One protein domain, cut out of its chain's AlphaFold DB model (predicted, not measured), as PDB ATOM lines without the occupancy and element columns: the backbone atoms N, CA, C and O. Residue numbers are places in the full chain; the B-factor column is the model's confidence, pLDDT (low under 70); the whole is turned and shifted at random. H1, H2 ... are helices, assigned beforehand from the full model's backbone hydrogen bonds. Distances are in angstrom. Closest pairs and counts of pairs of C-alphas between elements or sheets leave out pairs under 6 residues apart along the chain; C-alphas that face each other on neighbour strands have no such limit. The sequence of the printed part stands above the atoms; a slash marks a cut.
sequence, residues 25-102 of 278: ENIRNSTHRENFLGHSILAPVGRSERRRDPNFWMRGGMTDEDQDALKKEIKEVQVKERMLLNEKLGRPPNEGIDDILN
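This is residues 25 to 102 of the 278 residues of the protein "MMtag domain-containing protein" of Lasiodiplodia theobromae (UniProt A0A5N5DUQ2). An extended chain with no common core: short H1 lies at one far end, and a long winding stretch with short H2 on its way leads to one long helix, H3. Beyond H3 the chain folds back, and short H4 packs on part of it. The printed part has 78 residues with four named helices in the order H1, H2, H3, H4 and no named strand; the class is all helix. The whole is extended, with a radius of gyration of the C-alphas of 22.9 A, and has a flat outline spanning 65 by 35 by 19 A.

H1, residues 25 to 29, touches no helix. H2, residues 54 to 58, touches no helix either. H3, residues 64 to 89, touches H4, residues 97 to 101, with residues 75 to 83 alone. Their closest C-alphas are those of Val 79 and Ile 97, 6.0 A apart, and their centres are 9.6 A apart. H1 is apart from H2, H3 and H4, and H2 is apart from H3 and H4. In H1, H2, H3 and H4 every O i to N i+4 pair is within hydrogen-bond range.

H1 runs from Glu 25, C-alpha at (62.164, 154.283, 98.689), to Asn 29. H2 runs from Pro 54 to Met 58. H3 has 26 residues and measures 37.0 A from C-alpha 64 at (26.767, 189.912, 100.585) to C-alpha 89 at (22.515, 185.595, 64.072). H4 runs from Ile 97 to Leu 101, C-alpha at (18.857, 193.328, 83.009).

The two C-alphas farthest apart are those of Glu 25 and Pro 92, 66.5 A. The printed part has no cut. The link from H1 to H2 is long, with 24 residues, that from H2 to H3 is tight, with 5, and that from H3 to H4 is short, with 7. Residues 29 to 34 stand free, and so do residues 44 to 71, of which 54 to 58 belong to H2 and 64 to 71 to H3. The mean pLDDT of the printed part is 72.7, and residues 38 to 67 are under 70.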
ATOM      1  N   GLU A  25      61.650 152.912  98.570       76.38
ATOM      2  CA  GLU A  25      62.164 154.283  98.689       76.38
ATOM      3  C   GLU A  25      61.698 155.179  97.527       76.38
ATOM      4  O   GLU A  25      61.309 156.327  97.747       76.38
ATOM      5  N   ASN A  26      61.615 154.641  96.306       77.00
ATOM      6  CA  ASN A  26      61.085 155.373  95.151       77.00
ATOM      7  C   ASN A  26      59.567 155.577  95.262       77.00
ATOM      8  O   ASN A  26      59.060 156.651  94.945       77.00
ATOM      9  N   ILE A  27      58.832 154.589  95.783       74.44
ATOM     10  CA  ILE A  27      57.385 154.694  96.018       74.44
ATOM     11  C   ILE A  27      57.067 155.753  97.075       74.44
ATOM     12  O   ILE A  27      56.117 156.513  96.911       74.44
ATOM     13  N   ARG A  28      57.866 155.845  98.146       74.31
ATOM     14  CA  ARG A  28      57.681 156.851  99.207       74.31
ATOM     15  C   ARG A  28      57.823 158.282  98.698       74.31
ATOM     16  O   ARG A  28      57.079 159.153  99.148       74.31
ATOM     17  N   ASN A  29      58.750 158.494  97.766       77.38
ATOM     18  CA  ASN A  29      59.065 159.801  97.194       77.38
ATOM     19  C   ASN A  29      58.275 160.111  95.907       77.38
ATOM     20  O   ASN A  29      58.368 161.220  95.386       77.38
ATOM     21  N   SER A  30      57.493 159.157  95.392       78.25
ATOM     22  CA  SER A  30      56.684 159.333  94.187       78.25
ATOM     23  C   SER A  30      55.466 160.215  94.449       78.25
ATOM     24  O   SER A  30      54.725 160.017  95.414       78.25
ATOM     25  N   THR A  31      55.200 161.140  93.527       77.69
ATOM     26  CA  THR A  31      53.970 161.948  93.492       77.69
ATOM     27  C   THR A  31      52.713 161.085  93.422       77.69
ATOM     28  O   THR A  31      51.664 161.530  93.866       77.69
ATOM     29  N   HIS A  32      52.840 159.861  92.899       73.00
ATOM     30  CA  HIS A  32      51.746 158.911  92.717       73.00
ATOM     31  C   HIS A  32      51.874 157.688  93.638       73.00
ATOM     32  O   HIS A  32      51.601 156.555  93.233       73.00
ATOM     33  N   ARG A  33      52.369 157.883  94.867       77.44
ATOM     34  CA  ARG A  33      52.581 156.813  95.864       77.44
ATOM     35  C   ARG A  33      51.314 156.008  96.166       77.44
ATOM     36  O   ARG A  33      51.397 154.827  96.491       77.44
ATOM     37  N   GLU A  34      50.149 156.629  96.034       74.19
ATOM     38  CA  GLU A  34      48.823 156.036  96.179       74.19
ATOM     39  C   GLU A  34      48.602 154.856  95.221       74.19
ATOM     40  O   GLU A  34      48.050 153.840  95.643       74.19
ATOM     41  N   ASN A  35      49.156 154.913  94.004       74.69
ATOM     42  CA  ASN A  35      49.051 153.839  93.006       74.69
ATOM     43  C   ASN A  35      49.760 152.547  93.435       74.69
ATOM     44  O   ASN A  35      49.492 151.475  92.894       74.69
ATOM     45  N   PHE A  36      50.681 152.649  94.392       72.00
ATOM     46  CA  PHE A  36      51.455 151.531  94.926       72.00
ATOM     47  C   PHE A  36      51.029 151.163  96.353       72.00
ATOM     48  O   PHE A  36      51.258 150.044  96.810       72.00
ATOM     49  N   LEU A  37      50.384 152.091  97.064       71.62
ATOM     50  CA  LEU A  37      49.874 151.926  98.420       71.62
ATOM     51  C   LEU A  37      48.348 151.817  98.388       71.62
ATOM     52  O   LEU A  37      47.636 152.772  98.690       71.62
ATOM     53  N   GLY A  38      47.844 150.636  98.030       68.75
ATOM     54  CA  GLY A  38      46.460 150.226  98.301       68.75
ATOM     55  C   GLY A  38      45.341 150.996  97.587       68.75
ATOM     56  O   GLY A  38      44.183 150.628  97.774       68.75
ATOM     57  N   HIS A  39      45.635 152.002  96.753       66.31
ATOM     58  CA  HIS A  39      44.649 152.601  95.854       66.31
ATOM     59  C   HIS A  39      44.785 151.871  94.524       66.31
ATOM     60  O   HIS A  39      45.714 152.109  93.754       66.31
ATOM     61  N   SER A  40      43.913 150.891  94.280       65.00
ATOM     62  CA  SER A  40      43.952 150.146  93.021       65.00
ATOM     63  C   SER A  40      43.858 151.125  91.847       65.00
ATOM     64  O   SER A  40      42.992 151.994  91.861       65.00
ATOM     65  N   ILE A  41      44.691 150.948  90.821       63.19
ATOM     66  CA  ILE A  41      44.763 151.805  89.619       63.19
ATOM     67  C   ILE A  41      43.382 151.992  88.949       63.19
ATOM     68  O   ILE A  41      43.114 153.021  88.335       63.19
ATOM     69  N   LEU A  42      42.493 151.004  89.100       60.12
ATOM     70  CA  LEU A  42      41.132 150.988  88.554       60.12
ATOM     71  C   LEU A  42      40.056 151.499  89.524       60.12
ATOM     72  O   LEU A  42      38.884 151.559  89.151       60.12
ATOM     73  N   ALA A  43      40.408 151.841  90.767       66.19
ATOM     74  CA  ALA A  43      39.429 152.395  91.691       66.19
ATOM     75  C   ALA A  43      39.028 153.795  91.214       66.19
ATOM     76  O   ALA A  43      39.898 154.622  90.922       66.19
ATOM     77  N   PRO A  44      37.722 154.103  91.158       67.69
ATOM     78  CA  PRO A  44      37.280 155.462  90.922       67.69
ATOM     79  C   PRO A  44      37.749 156.327  92.094       67.69
ATOM     80  O   PRO A  44      37.186 156.286  93.187       67.69
ATOM     81  N   VAL A  45      38.797 157.113  91.861       63.12
ATOM     82  CA  VAL A  45      39.259 158.143  92.791       63.12
ATOM     83  C   VAL A  45      38.104 159.124  92.987       63.12
ATOM     84  O   VAL A  45      37.687 159.809  92.046       63.12
ATOM     85  N   GLY A  46      37.529 159.145  94.189       66.38
ATOM     86  CA  GLY A  46      36.408 160.017  94.519       66.38
ATOM     87  C   GLY A  46      36.761 161.493  94.310       66.38
ATOM     88  O   GLY A  46      37.919 161.901  94.429       66.38
ATOM     89  N   ARG A  47      35.747 162.329  94.046       58.75
ATOM     90  CA  ARG A  47      35.902 163.794  93.896       58.75
ATOM     91  C   ARG A  47      36.603 164.461  95.092       58.75
ATOM     92  O   ARG A  47      37.132 165.550  94.946       58.75
ATOM     93  N   SER A  48      36.644 163.799  96.249       64.62
ATOM     94  CA  SER A  48      37.330 164.267  97.456       64.62
ATOM     95  C   SER A  48      38.857 164.284  97.355       64.62
ATOM     96  O   SER A  48      39.489 165.046  98.082       64.62
ATOM     97  N   GLU A  49      39.456 163.471  96.485       64.56
ATOM     98  CA  GLU A  49      40.916 163.363  96.356       64.56
ATOM     99  C   GLU A  49      41.447 164.168  95.157       64.56
ATOM    100  O   GLU A  49      42.532 164.740  95.206       64.56
ATOM    101  N   ARG A  50      40.631 164.343  94.109       62.53
ATOM    102  CA  ARG A  50      41.025 164.982  92.839       62.53
ATOM    103  C   ARG A  50      40.936 166.511  92.772       62.53
ATOM    104  O   ARG A  50      40.922 167.036  91.664       62.53
ATOM    105  N   ARG A  51      40.964 167.196  93.919       60.44
ATOM    106  CA  ARG A  51      40.893 168.660  94.174       60.44
ATOM    107  C   ARG A  51      39.704 168.928  95.091       60.44
ATOM    108  O   ARG A  51      38.568 168.652  94.730       60.44
ATOM    109  N   ARG A  52      39.965 169.511  96.268       66.06
ATOM    110  CA  ARG A  52      38.915 170.181  97.052       66.06
ATOM    111  C   ARG A  52      38.206 171.147  96.115       66.06
ATOM    112  O   ARG A  52      38.878 171.996  95.529       66.06
ATOM    113  N   ASP A  53      36.894 170.990  95.965       65.50
ATOM    114  CA  ASP A  53      36.090 171.857  95.111       65.50
ATOM    115  C   ASP A  53      36.441 173.327  95.399       65.50
ATOM    116  O   ASP A  53      36.516 173.706  96.570       65.50
ATOM    117  N   PRO A  54      36.647 174.183  94.386       64.94
ATOM    118  CA  PRO A  54      36.867 175.615  94.598       64.94
ATOM    119  C   PRO A  54      35.787 176.227  95.503       64.94
ATOM    120  O   PRO A  54      36.080 177.027  96.387       64.94
ATOM    121  N   ASN A  55      34.550 175.735  95.373       64.81
ATOM    122  CA  ASN A  55      33.408 176.094  96.214       64.81
ATOM    123  C   ASN A  55      33.625 175.796  97.709       64.81
ATOM    124  O   ASN A  55      33.065 176.488  98.552       64.81
ATOM    125  N   PHE A  56      34.445 174.802  98.063       65.19
ATOM    126  CA  PHE A  56      34.815 174.503  99.449       65.19
ATOM    127  C   PHE A  56      35.690 175.609 100.056       65.19
ATOM    128  O   PHE A  56      35.504 175.958 101.220       65.19
ATOM    129  N   TRP A  57      36.600 176.194  99.269       58.19
ATOM    130  CA  TRP A  57      37.450 177.313  99.694       58.19
ATOM    131  C   TRP A  57      36.730 178.664  99.618       58.19
ATOM    132  O   TRP A  57      36.965 179.530 100.457       58.19
ATOM    133  N   MET A  58      35.791 178.821  98.683       65.69
ATOM    134  CA  MET A  58      34.946 180.018  98.568       65.69
ATOM    135  C   MET A  58      33.823 180.077  99.618       65.69
ATOM    136  O   MET A  58      33.215 181.125  99.815       65.69
ATOM    137  N   ARG A  59      33.568 178.988 100.359       61.78
ATOM    138  CA  ARG A  59      32.555 178.945 101.434       61.78
ATOM    139  C   ARG A  59      32.916 179.804 102.659       61.78
ATOM    140  O   ARG A  59      32.104 179.925 103.570       61.78
ATOM    141  N   GLY A  60      34.133 180.349 102.711       58.91
ATOM    142  CA  GLY A  60      34.717 180.963 103.904       58.91
ATOM    143  C   GLY A  60      34.729 182.490 103.980       58.91
ATOM    144  O   GLY A  60      35.306 182.998 104.937       58.91
ATOM    145  N   GLY A  61      34.143 183.239 103.040       60.78
ATOM    146  CA  GLY A  61      34.204 184.700 103.172       60.78
ATOM    147  C   GLY A  61      33.738 185.529 101.991       60.78
ATOM    148  O   GLY A  61      34.379 186.531 101.708       60.78
ATOM    149  N   MET A  62      32.656 185.143 101.317       58.59
ATOM    150  CA  MET A  62      31.976 186.105 100.454       58.59
ATOM    151  C   MET A  62      30.997 186.892 101.314       58.59
ATOM    152  O   MET A  62      30.073 186.309 101.885       58.59
ATOM    153  N   THR A  63      31.238 188.189 101.452       63.12
ATOM    154  CA  THR A  63      30.240 189.095 102.016       63.12
ATOM    155  C   THR A  63      29.087 189.250 101.019       63.12
ATOM    156  O   THR A  63      29.245 188.973  99.828       63.12
ATOM    157  N   ASP A  64      27.908 189.669 101.482       63.56
ATOM    158  CA  ASP A  64      26.767 189.912 100.585       63.56
ATOM    159  C   ASP A  64      27.107 190.961  99.504       63.56
ATOM    160  O   ASP A  64      26.640 190.872  98.368       63.56
ATOM    161  N   GLU A  65      28.018 191.888  99.818       63.62
ATOM    162  CA  GLU A  65      28.559 192.890  98.894       63.62
ATOM    163  C   GLU A  65      29.374 192.254  97.754       63.62
ATOM    164  O   GLU A  65      29.206 192.624  96.590       63.62
ATOM    165  N   ASP A  66      30.189 191.242  98.060       64.31
ATOM    166  CA  ASP A  66      30.965 190.497  97.060       64.31
ATOM    167  C   ASP A  66      30.051 189.666  96.147       64.31
ATOM    168  O   ASP A  66      30.293 189.534  94.948       64.31
ATOM    169  N   GLN A  67      28.966 189.115  96.697       66.69
ATOM    170  CA  GLN A  67      27.967 188.377  95.921       66.69
ATOM    171  C   GLN A  67      27.225 189.289  94.940       66.69
ATOM    172  O   GLN A  67      26.945 188.888  93.810       66.69
ATOM    173  N   ASP A  68      26.914 190.518  95.341       70.56
ATOM    174  CA  ASP A  68      26.245 191.479  94.468       70.56
ATOM    175  C   ASP A  68      27.187 192.084  93.422       70.56
ATOM    176  O   ASP A  68      26.752 192.339  92.295       70.56
ATOM    177  N   ALA A  69      28.475 192.247  93.740       71.06
ATOM    178  CA  ALA A  69      29.503 192.595  92.761       71.06
ATOM    179  C   ALA A  69      29.641 191.504  91.686       71.06
ATOM    180  O   ALA A  69      29.513 191.795  90.496       71.06
ATOM    181  N   LEU A  70      29.759 190.236  92.093       71.94
ATOM    182  CA  LEU A  70      29.828 189.109  91.160       71.94
ATOM    183  C   LEU A  70      28.590 189.004  90.265       71.94
ATOM    184  O   LEU A  70      28.703 188.761  89.067       71.94
ATOM    185  N   LYS A  71      27.386 189.204  90.814       79.31
ATOM    186  CA  LYS A  71      26.151 189.182  90.012       79.31
ATOM    187  C   LYS A  71      26.141 190.275  88.943       79.31
ATOM    188  O   LYS A  71      25.590 190.045  87.870       79.31
ATOM    189  N   LYS A  72      26.707 191.453  89.221       79.12
ATOM    190  CA  LYS A  72      26.813 192.542  88.236       79.12
ATOM    191  C   LYS A  72      27.804 192.188  87.135       79.12
ATOM    192  O   LYS A  72      27.443 192.279  85.966       79.12
ATOM    193  N   GLU A  73      28.981 191.687  87.500       73.88
ATOM    194  CA  GLU A  73      29.991 191.232  86.535       73.88
ATOM    195  C   GLU A  73      29.440 190.131  85.616       73.88
ATOM    196  O   GLU A  73      29.589 190.194  84.397       73.88
ATOM    197  N   ILE A  74      28.713 189.160  86.179       80.81
ATOM    198  CA  ILE A  74      28.060 188.093  85.408       80.81
ATOM    199  C   ILE A  74      27.021 188.666  84.437       80.81
ATOM    200  O   ILE A  74      26.980 188.253  83.278       80.81
ATOM    201  N   LYS A  75      26.196 189.628  84.870       83.50
ATOM    202  CA  LYS A  75      25.205 190.275  83.996       83.50
ATOM    203  C   LYS A  75      25.870 191.025  82.844       83.50
ATOM    204  O   LYS A  75      25.411 190.915  81.713       83.50
ATOM    205  N   GLU A  76      26.959 191.744  83.096       81.94
ATOM    206  CA  GLU A  76      27.693 192.456  82.043       81.94
ATOM    207  C   GLU A  76      28.281 191.504  80.998       81.94
ATOM    208  O   GLU A  76      28.225 191.786  79.799       81.94
ATOM    209  N   VAL A  77      28.818 190.363  81.436       83.81
ATOM    210  CA  VAL A  77      29.312 189.320  80.529       83.81
ATOM    211  C   VAL A  77      28.163 188.736  79.706       83.81
ATOM    212  O   VAL A  77      28.273 188.666  78.486       83.81
ATOM    213  N   GLN A  78      27.030 188.414  80.332       83.88
ATOM    214  CA  GLN A  78      25.854 187.875  79.636       83.88
ATOM    215  C   GLN A  78      25.283 188.841  78.591       83.88
ATOM    216  O   GLN A  78      24.867 188.412  77.515       83.88
ATOM    217  N   VAL A  79      25.285 190.148  78.870       84.56
ATOM    218  CA  VAL A  79      24.865 191.166  77.897       84.56
ATOM    219  C   VAL A  79      25.813 191.192  76.698       84.56
ATOM    220  O   VAL A  79      25.349 191.157  75.559       84.56
ATOM    221  N   LYS A  80      27.131 191.183  76.932       83.62
ATOM    222  CA  LYS A  80      28.140 191.151  75.858       83.62
ATOM    223  C   LYS A  80      28.036 189.881  75.013       83.62
ATOM    224  O   LYS A  80      28.110 189.950  73.789       83.62
ATOM    225  N   GLU A  81      27.817 188.732  75.647       84.81
ATOM    226  CA  GLU A  81      27.613 187.458  74.956       84.81
ATOM    227  C   GLU A  81      26.341 187.465  74.103       84.81
ATOM    228  O   GLU A  81      26.376 187.024  72.953       84.81
ATOM    229  N   ARG A  82      25.231 188.007  74.621       83.25
ATOM    230  CA  ARG A  82      23.970 188.101  73.870       83.25
ATOM    231  C   ARG A  82      24.072 189.071  72.697       83.25
ATOM    232  O   ARG A  82      23.573 188.751  71.626       83.25
ATOM    233  N   MET A  83      24.770 190.195  72.858       81.31
ATOM    234  CA  MET A  83      25.056 191.117  71.755       81.31
ATOM    235  C   MET A  83      25.867 190.438  70.641       81.31
ATOM    236  O   MET A  83      25.475 190.512  69.480       81.31
ATOM    237  N   LEU A  84      26.940 189.717  70.991       85.56
ATOM    238  CA  LEU A  84      27.763 188.985  70.020       85.56
ATOM    239  C   LEU A  84      26.971 187.866  69.322       85.56
ATOM    240  O   LEU A  84      27.152 187.604  68.134       85.56
ATOM    241  N   LEU A  85      26.092 187.184  70.059       85.75
ATOM    242  CA  LEU A  85      25.209 186.159  69.508       85.75
ATOM    243  C   LEU A  85      24.183 186.771  68.549       85.75
ATOM    244  O   LEU A  85      23.968 186.214  67.475       85.75
ATOM    245  N   ASN A  86      23.594 187.915  68.902       86.62
ATOM    246  CA  ASN A  86      22.655 188.640  68.050       86.62
ATOM    247  C   ASN A  86      23.336 189.111  66.757       86.62
ATOM    248  O   ASN A  86      22.802 188.864  65.679       86.62
ATOM    249  N   GLU A  87      24.550 189.660  66.850       84.75
ATOM    250  CA  GLU A  87      25.369 190.037  65.691       84.75
ATOM    251  C   GLU A  87      25.633 188.837  64.769       84.75
ATOM    252  O   GLU A  87      25.406 188.913  63.562       84.75
ATOM    253  N   LYS A  88      26.019 187.683  65.332       85.50
ATOM    254  CA  LYS A  88      26.237 186.449  64.557       85.50
ATOM    255  C   LYS A  88      24.963 185.871  63.942       85.50
ATOM    256  O   LYS A  88      25.042 185.243  62.890       85.50
ATOM    257  N   LEU A  89      23.811 186.040  64.591       85.00
ATOM    258  CA  LEU A  89      22.515 185.595  64.072       85.00
ATOM    259  C   LEU A  89      21.847 186.614  63.136       85.00
ATOM    260  O   LEU A  89      20.761 186.326  62.635       85.00
ATOM    261  N   GLY A  90      22.447 187.789  62.915       85.25
ATOM    262  CA  GLY A  90      21.828 188.874  62.147       85.25
ATOM    263  C   GLY A  90      20.570 189.452  62.809       85.25
ATOM    264  O   GLY A  90      19.744 190.068  62.139       85.25
ATOM    265  N   ARG A  91      20.403 189.231  64.118       82.38
ATOM    266  CA  ARG A  91      19.353 189.844  64.938       82.38
ATOM    267  C   ARG A  91      19.834 191.208  65.428       82.38
ATOM    268  O   ARG A  91      21.035 191.391  65.629       82.38
ATOM    269  N   PRO A  92      18.936 192.179  65.649       79.69
ATOM    270  CA  PRO A  92      19.338 193.466  66.192       79.69
ATOM    271  C   PRO A  92      20.023 193.270  67.558       79.69
ATOM    272  O   PRO A  92      19.565 192.472  68.381       79.69
ATOM    273  N   PRO A  93      21.119 194.001  67.834       74.56
ATOM    274  CA  PRO A  93      21.983 193.751  68.990       74.56
ATOM    275  C   PRO A  93      21.239 193.865  70.323       74.56
ATOM    276  O   PRO A  93      21.586 193.172  71.275       74.56
ATOM    277  N   ASN A  94      20.168 194.661  70.362       73.81
ATOM    278  CA  ASN A  94      19.398 194.959  71.566       73.81
ATOM    279  C   ASN A  94      18.322 193.910  71.902       73.81
ATOM    280  O   ASN A  94      17.683 194.015  72.948       73.81
ATOM    281  N   GLU A  95      18.107 192.891  71.059       74.19
ATOM    282  CA  GLU A  95      17.046 191.902  71.277       74.19
ATOM    283  C   GLU A  95      17.265 191.072  72.555       74.19
ATOM    284  O   GLU A  95      18.154 190.216  72.657       74.19
ATOM    285  N   GLY A  96      16.400 191.338  73.539       70.00
ATOM    286  CA  GLY A  96      16.282 190.626  74.809       70.00
ATOM    287  C   GLY A  96      17.423 190.853  75.804       70.00
ATOM    288  O   GLY A  96      17.561 190.120  76.780       70.00
ATOM    289  N   ILE A  97      18.215 191.908  75.617       75.56
ATOM    290  CA  ILE A  97      19.081 192.433  76.684       75.56
ATOM    291  C   ILE A  97      18.241 192.799  77.920       75.56
ATOM    292  O   ILE A  97      18.655 192.546  79.053       75.56
ATOM    293  N   ASP A  98      17.023 193.300  77.700       73.81
ATOM    294  CA  ASP A  98      16.073 193.670  78.753       73.81
ATOM    295  C   ASP A  98      15.688 192.490  79.656       73.81
ATOM    296  O   ASP A  98      15.537 192.671  80.865       73.81
ATOM    297  N   ASP A  99      15.638 191.269  79.112       75.56
ATOM    298  CA  ASP A  99      15.348 190.050  79.881       75.56
ATOM    299  C   ASP A  99      16.483 189.690  80.860       75.56
ATOM    300  O   ASP A  99      16.248 189.035  81.877       75.56
ATOM    301  N   ILE A 100      17.724 190.095  80.551       74.12
ATOM    302  CA  ILE A 100      18.917 189.853  81.384       74.12
ATOM    303  C   ILE A 100      19.040 190.934  82.463       74.12
ATOM    304  O   ILE A 100      19.374 190.643  83.615       74.12
ATOM    305  N   LEU A 101      18.775 192.189  82.095       74.50
ATOM    306  CA  LEU A 101      18.857 193.328  83.009       74.50
ATOM    307  C   LEU A 101      17.725 193.298  84.041       74.50
ATOM    308  O   LEU A 101      17.983 193.450  85.239       74.50
ATOM    309  N   ASN A 102      16.506 193.017  83.580       75.81
ATOM    310  CA  ASN A 102      15.296 192.937  84.384       75.81
ATOM    311  C   ASN A 102      14.629 191.575  84.167       75.81
ATOM    312  O   ASN A 102      13.674 191.478  83.392       75.81
TER     313      ASN A 102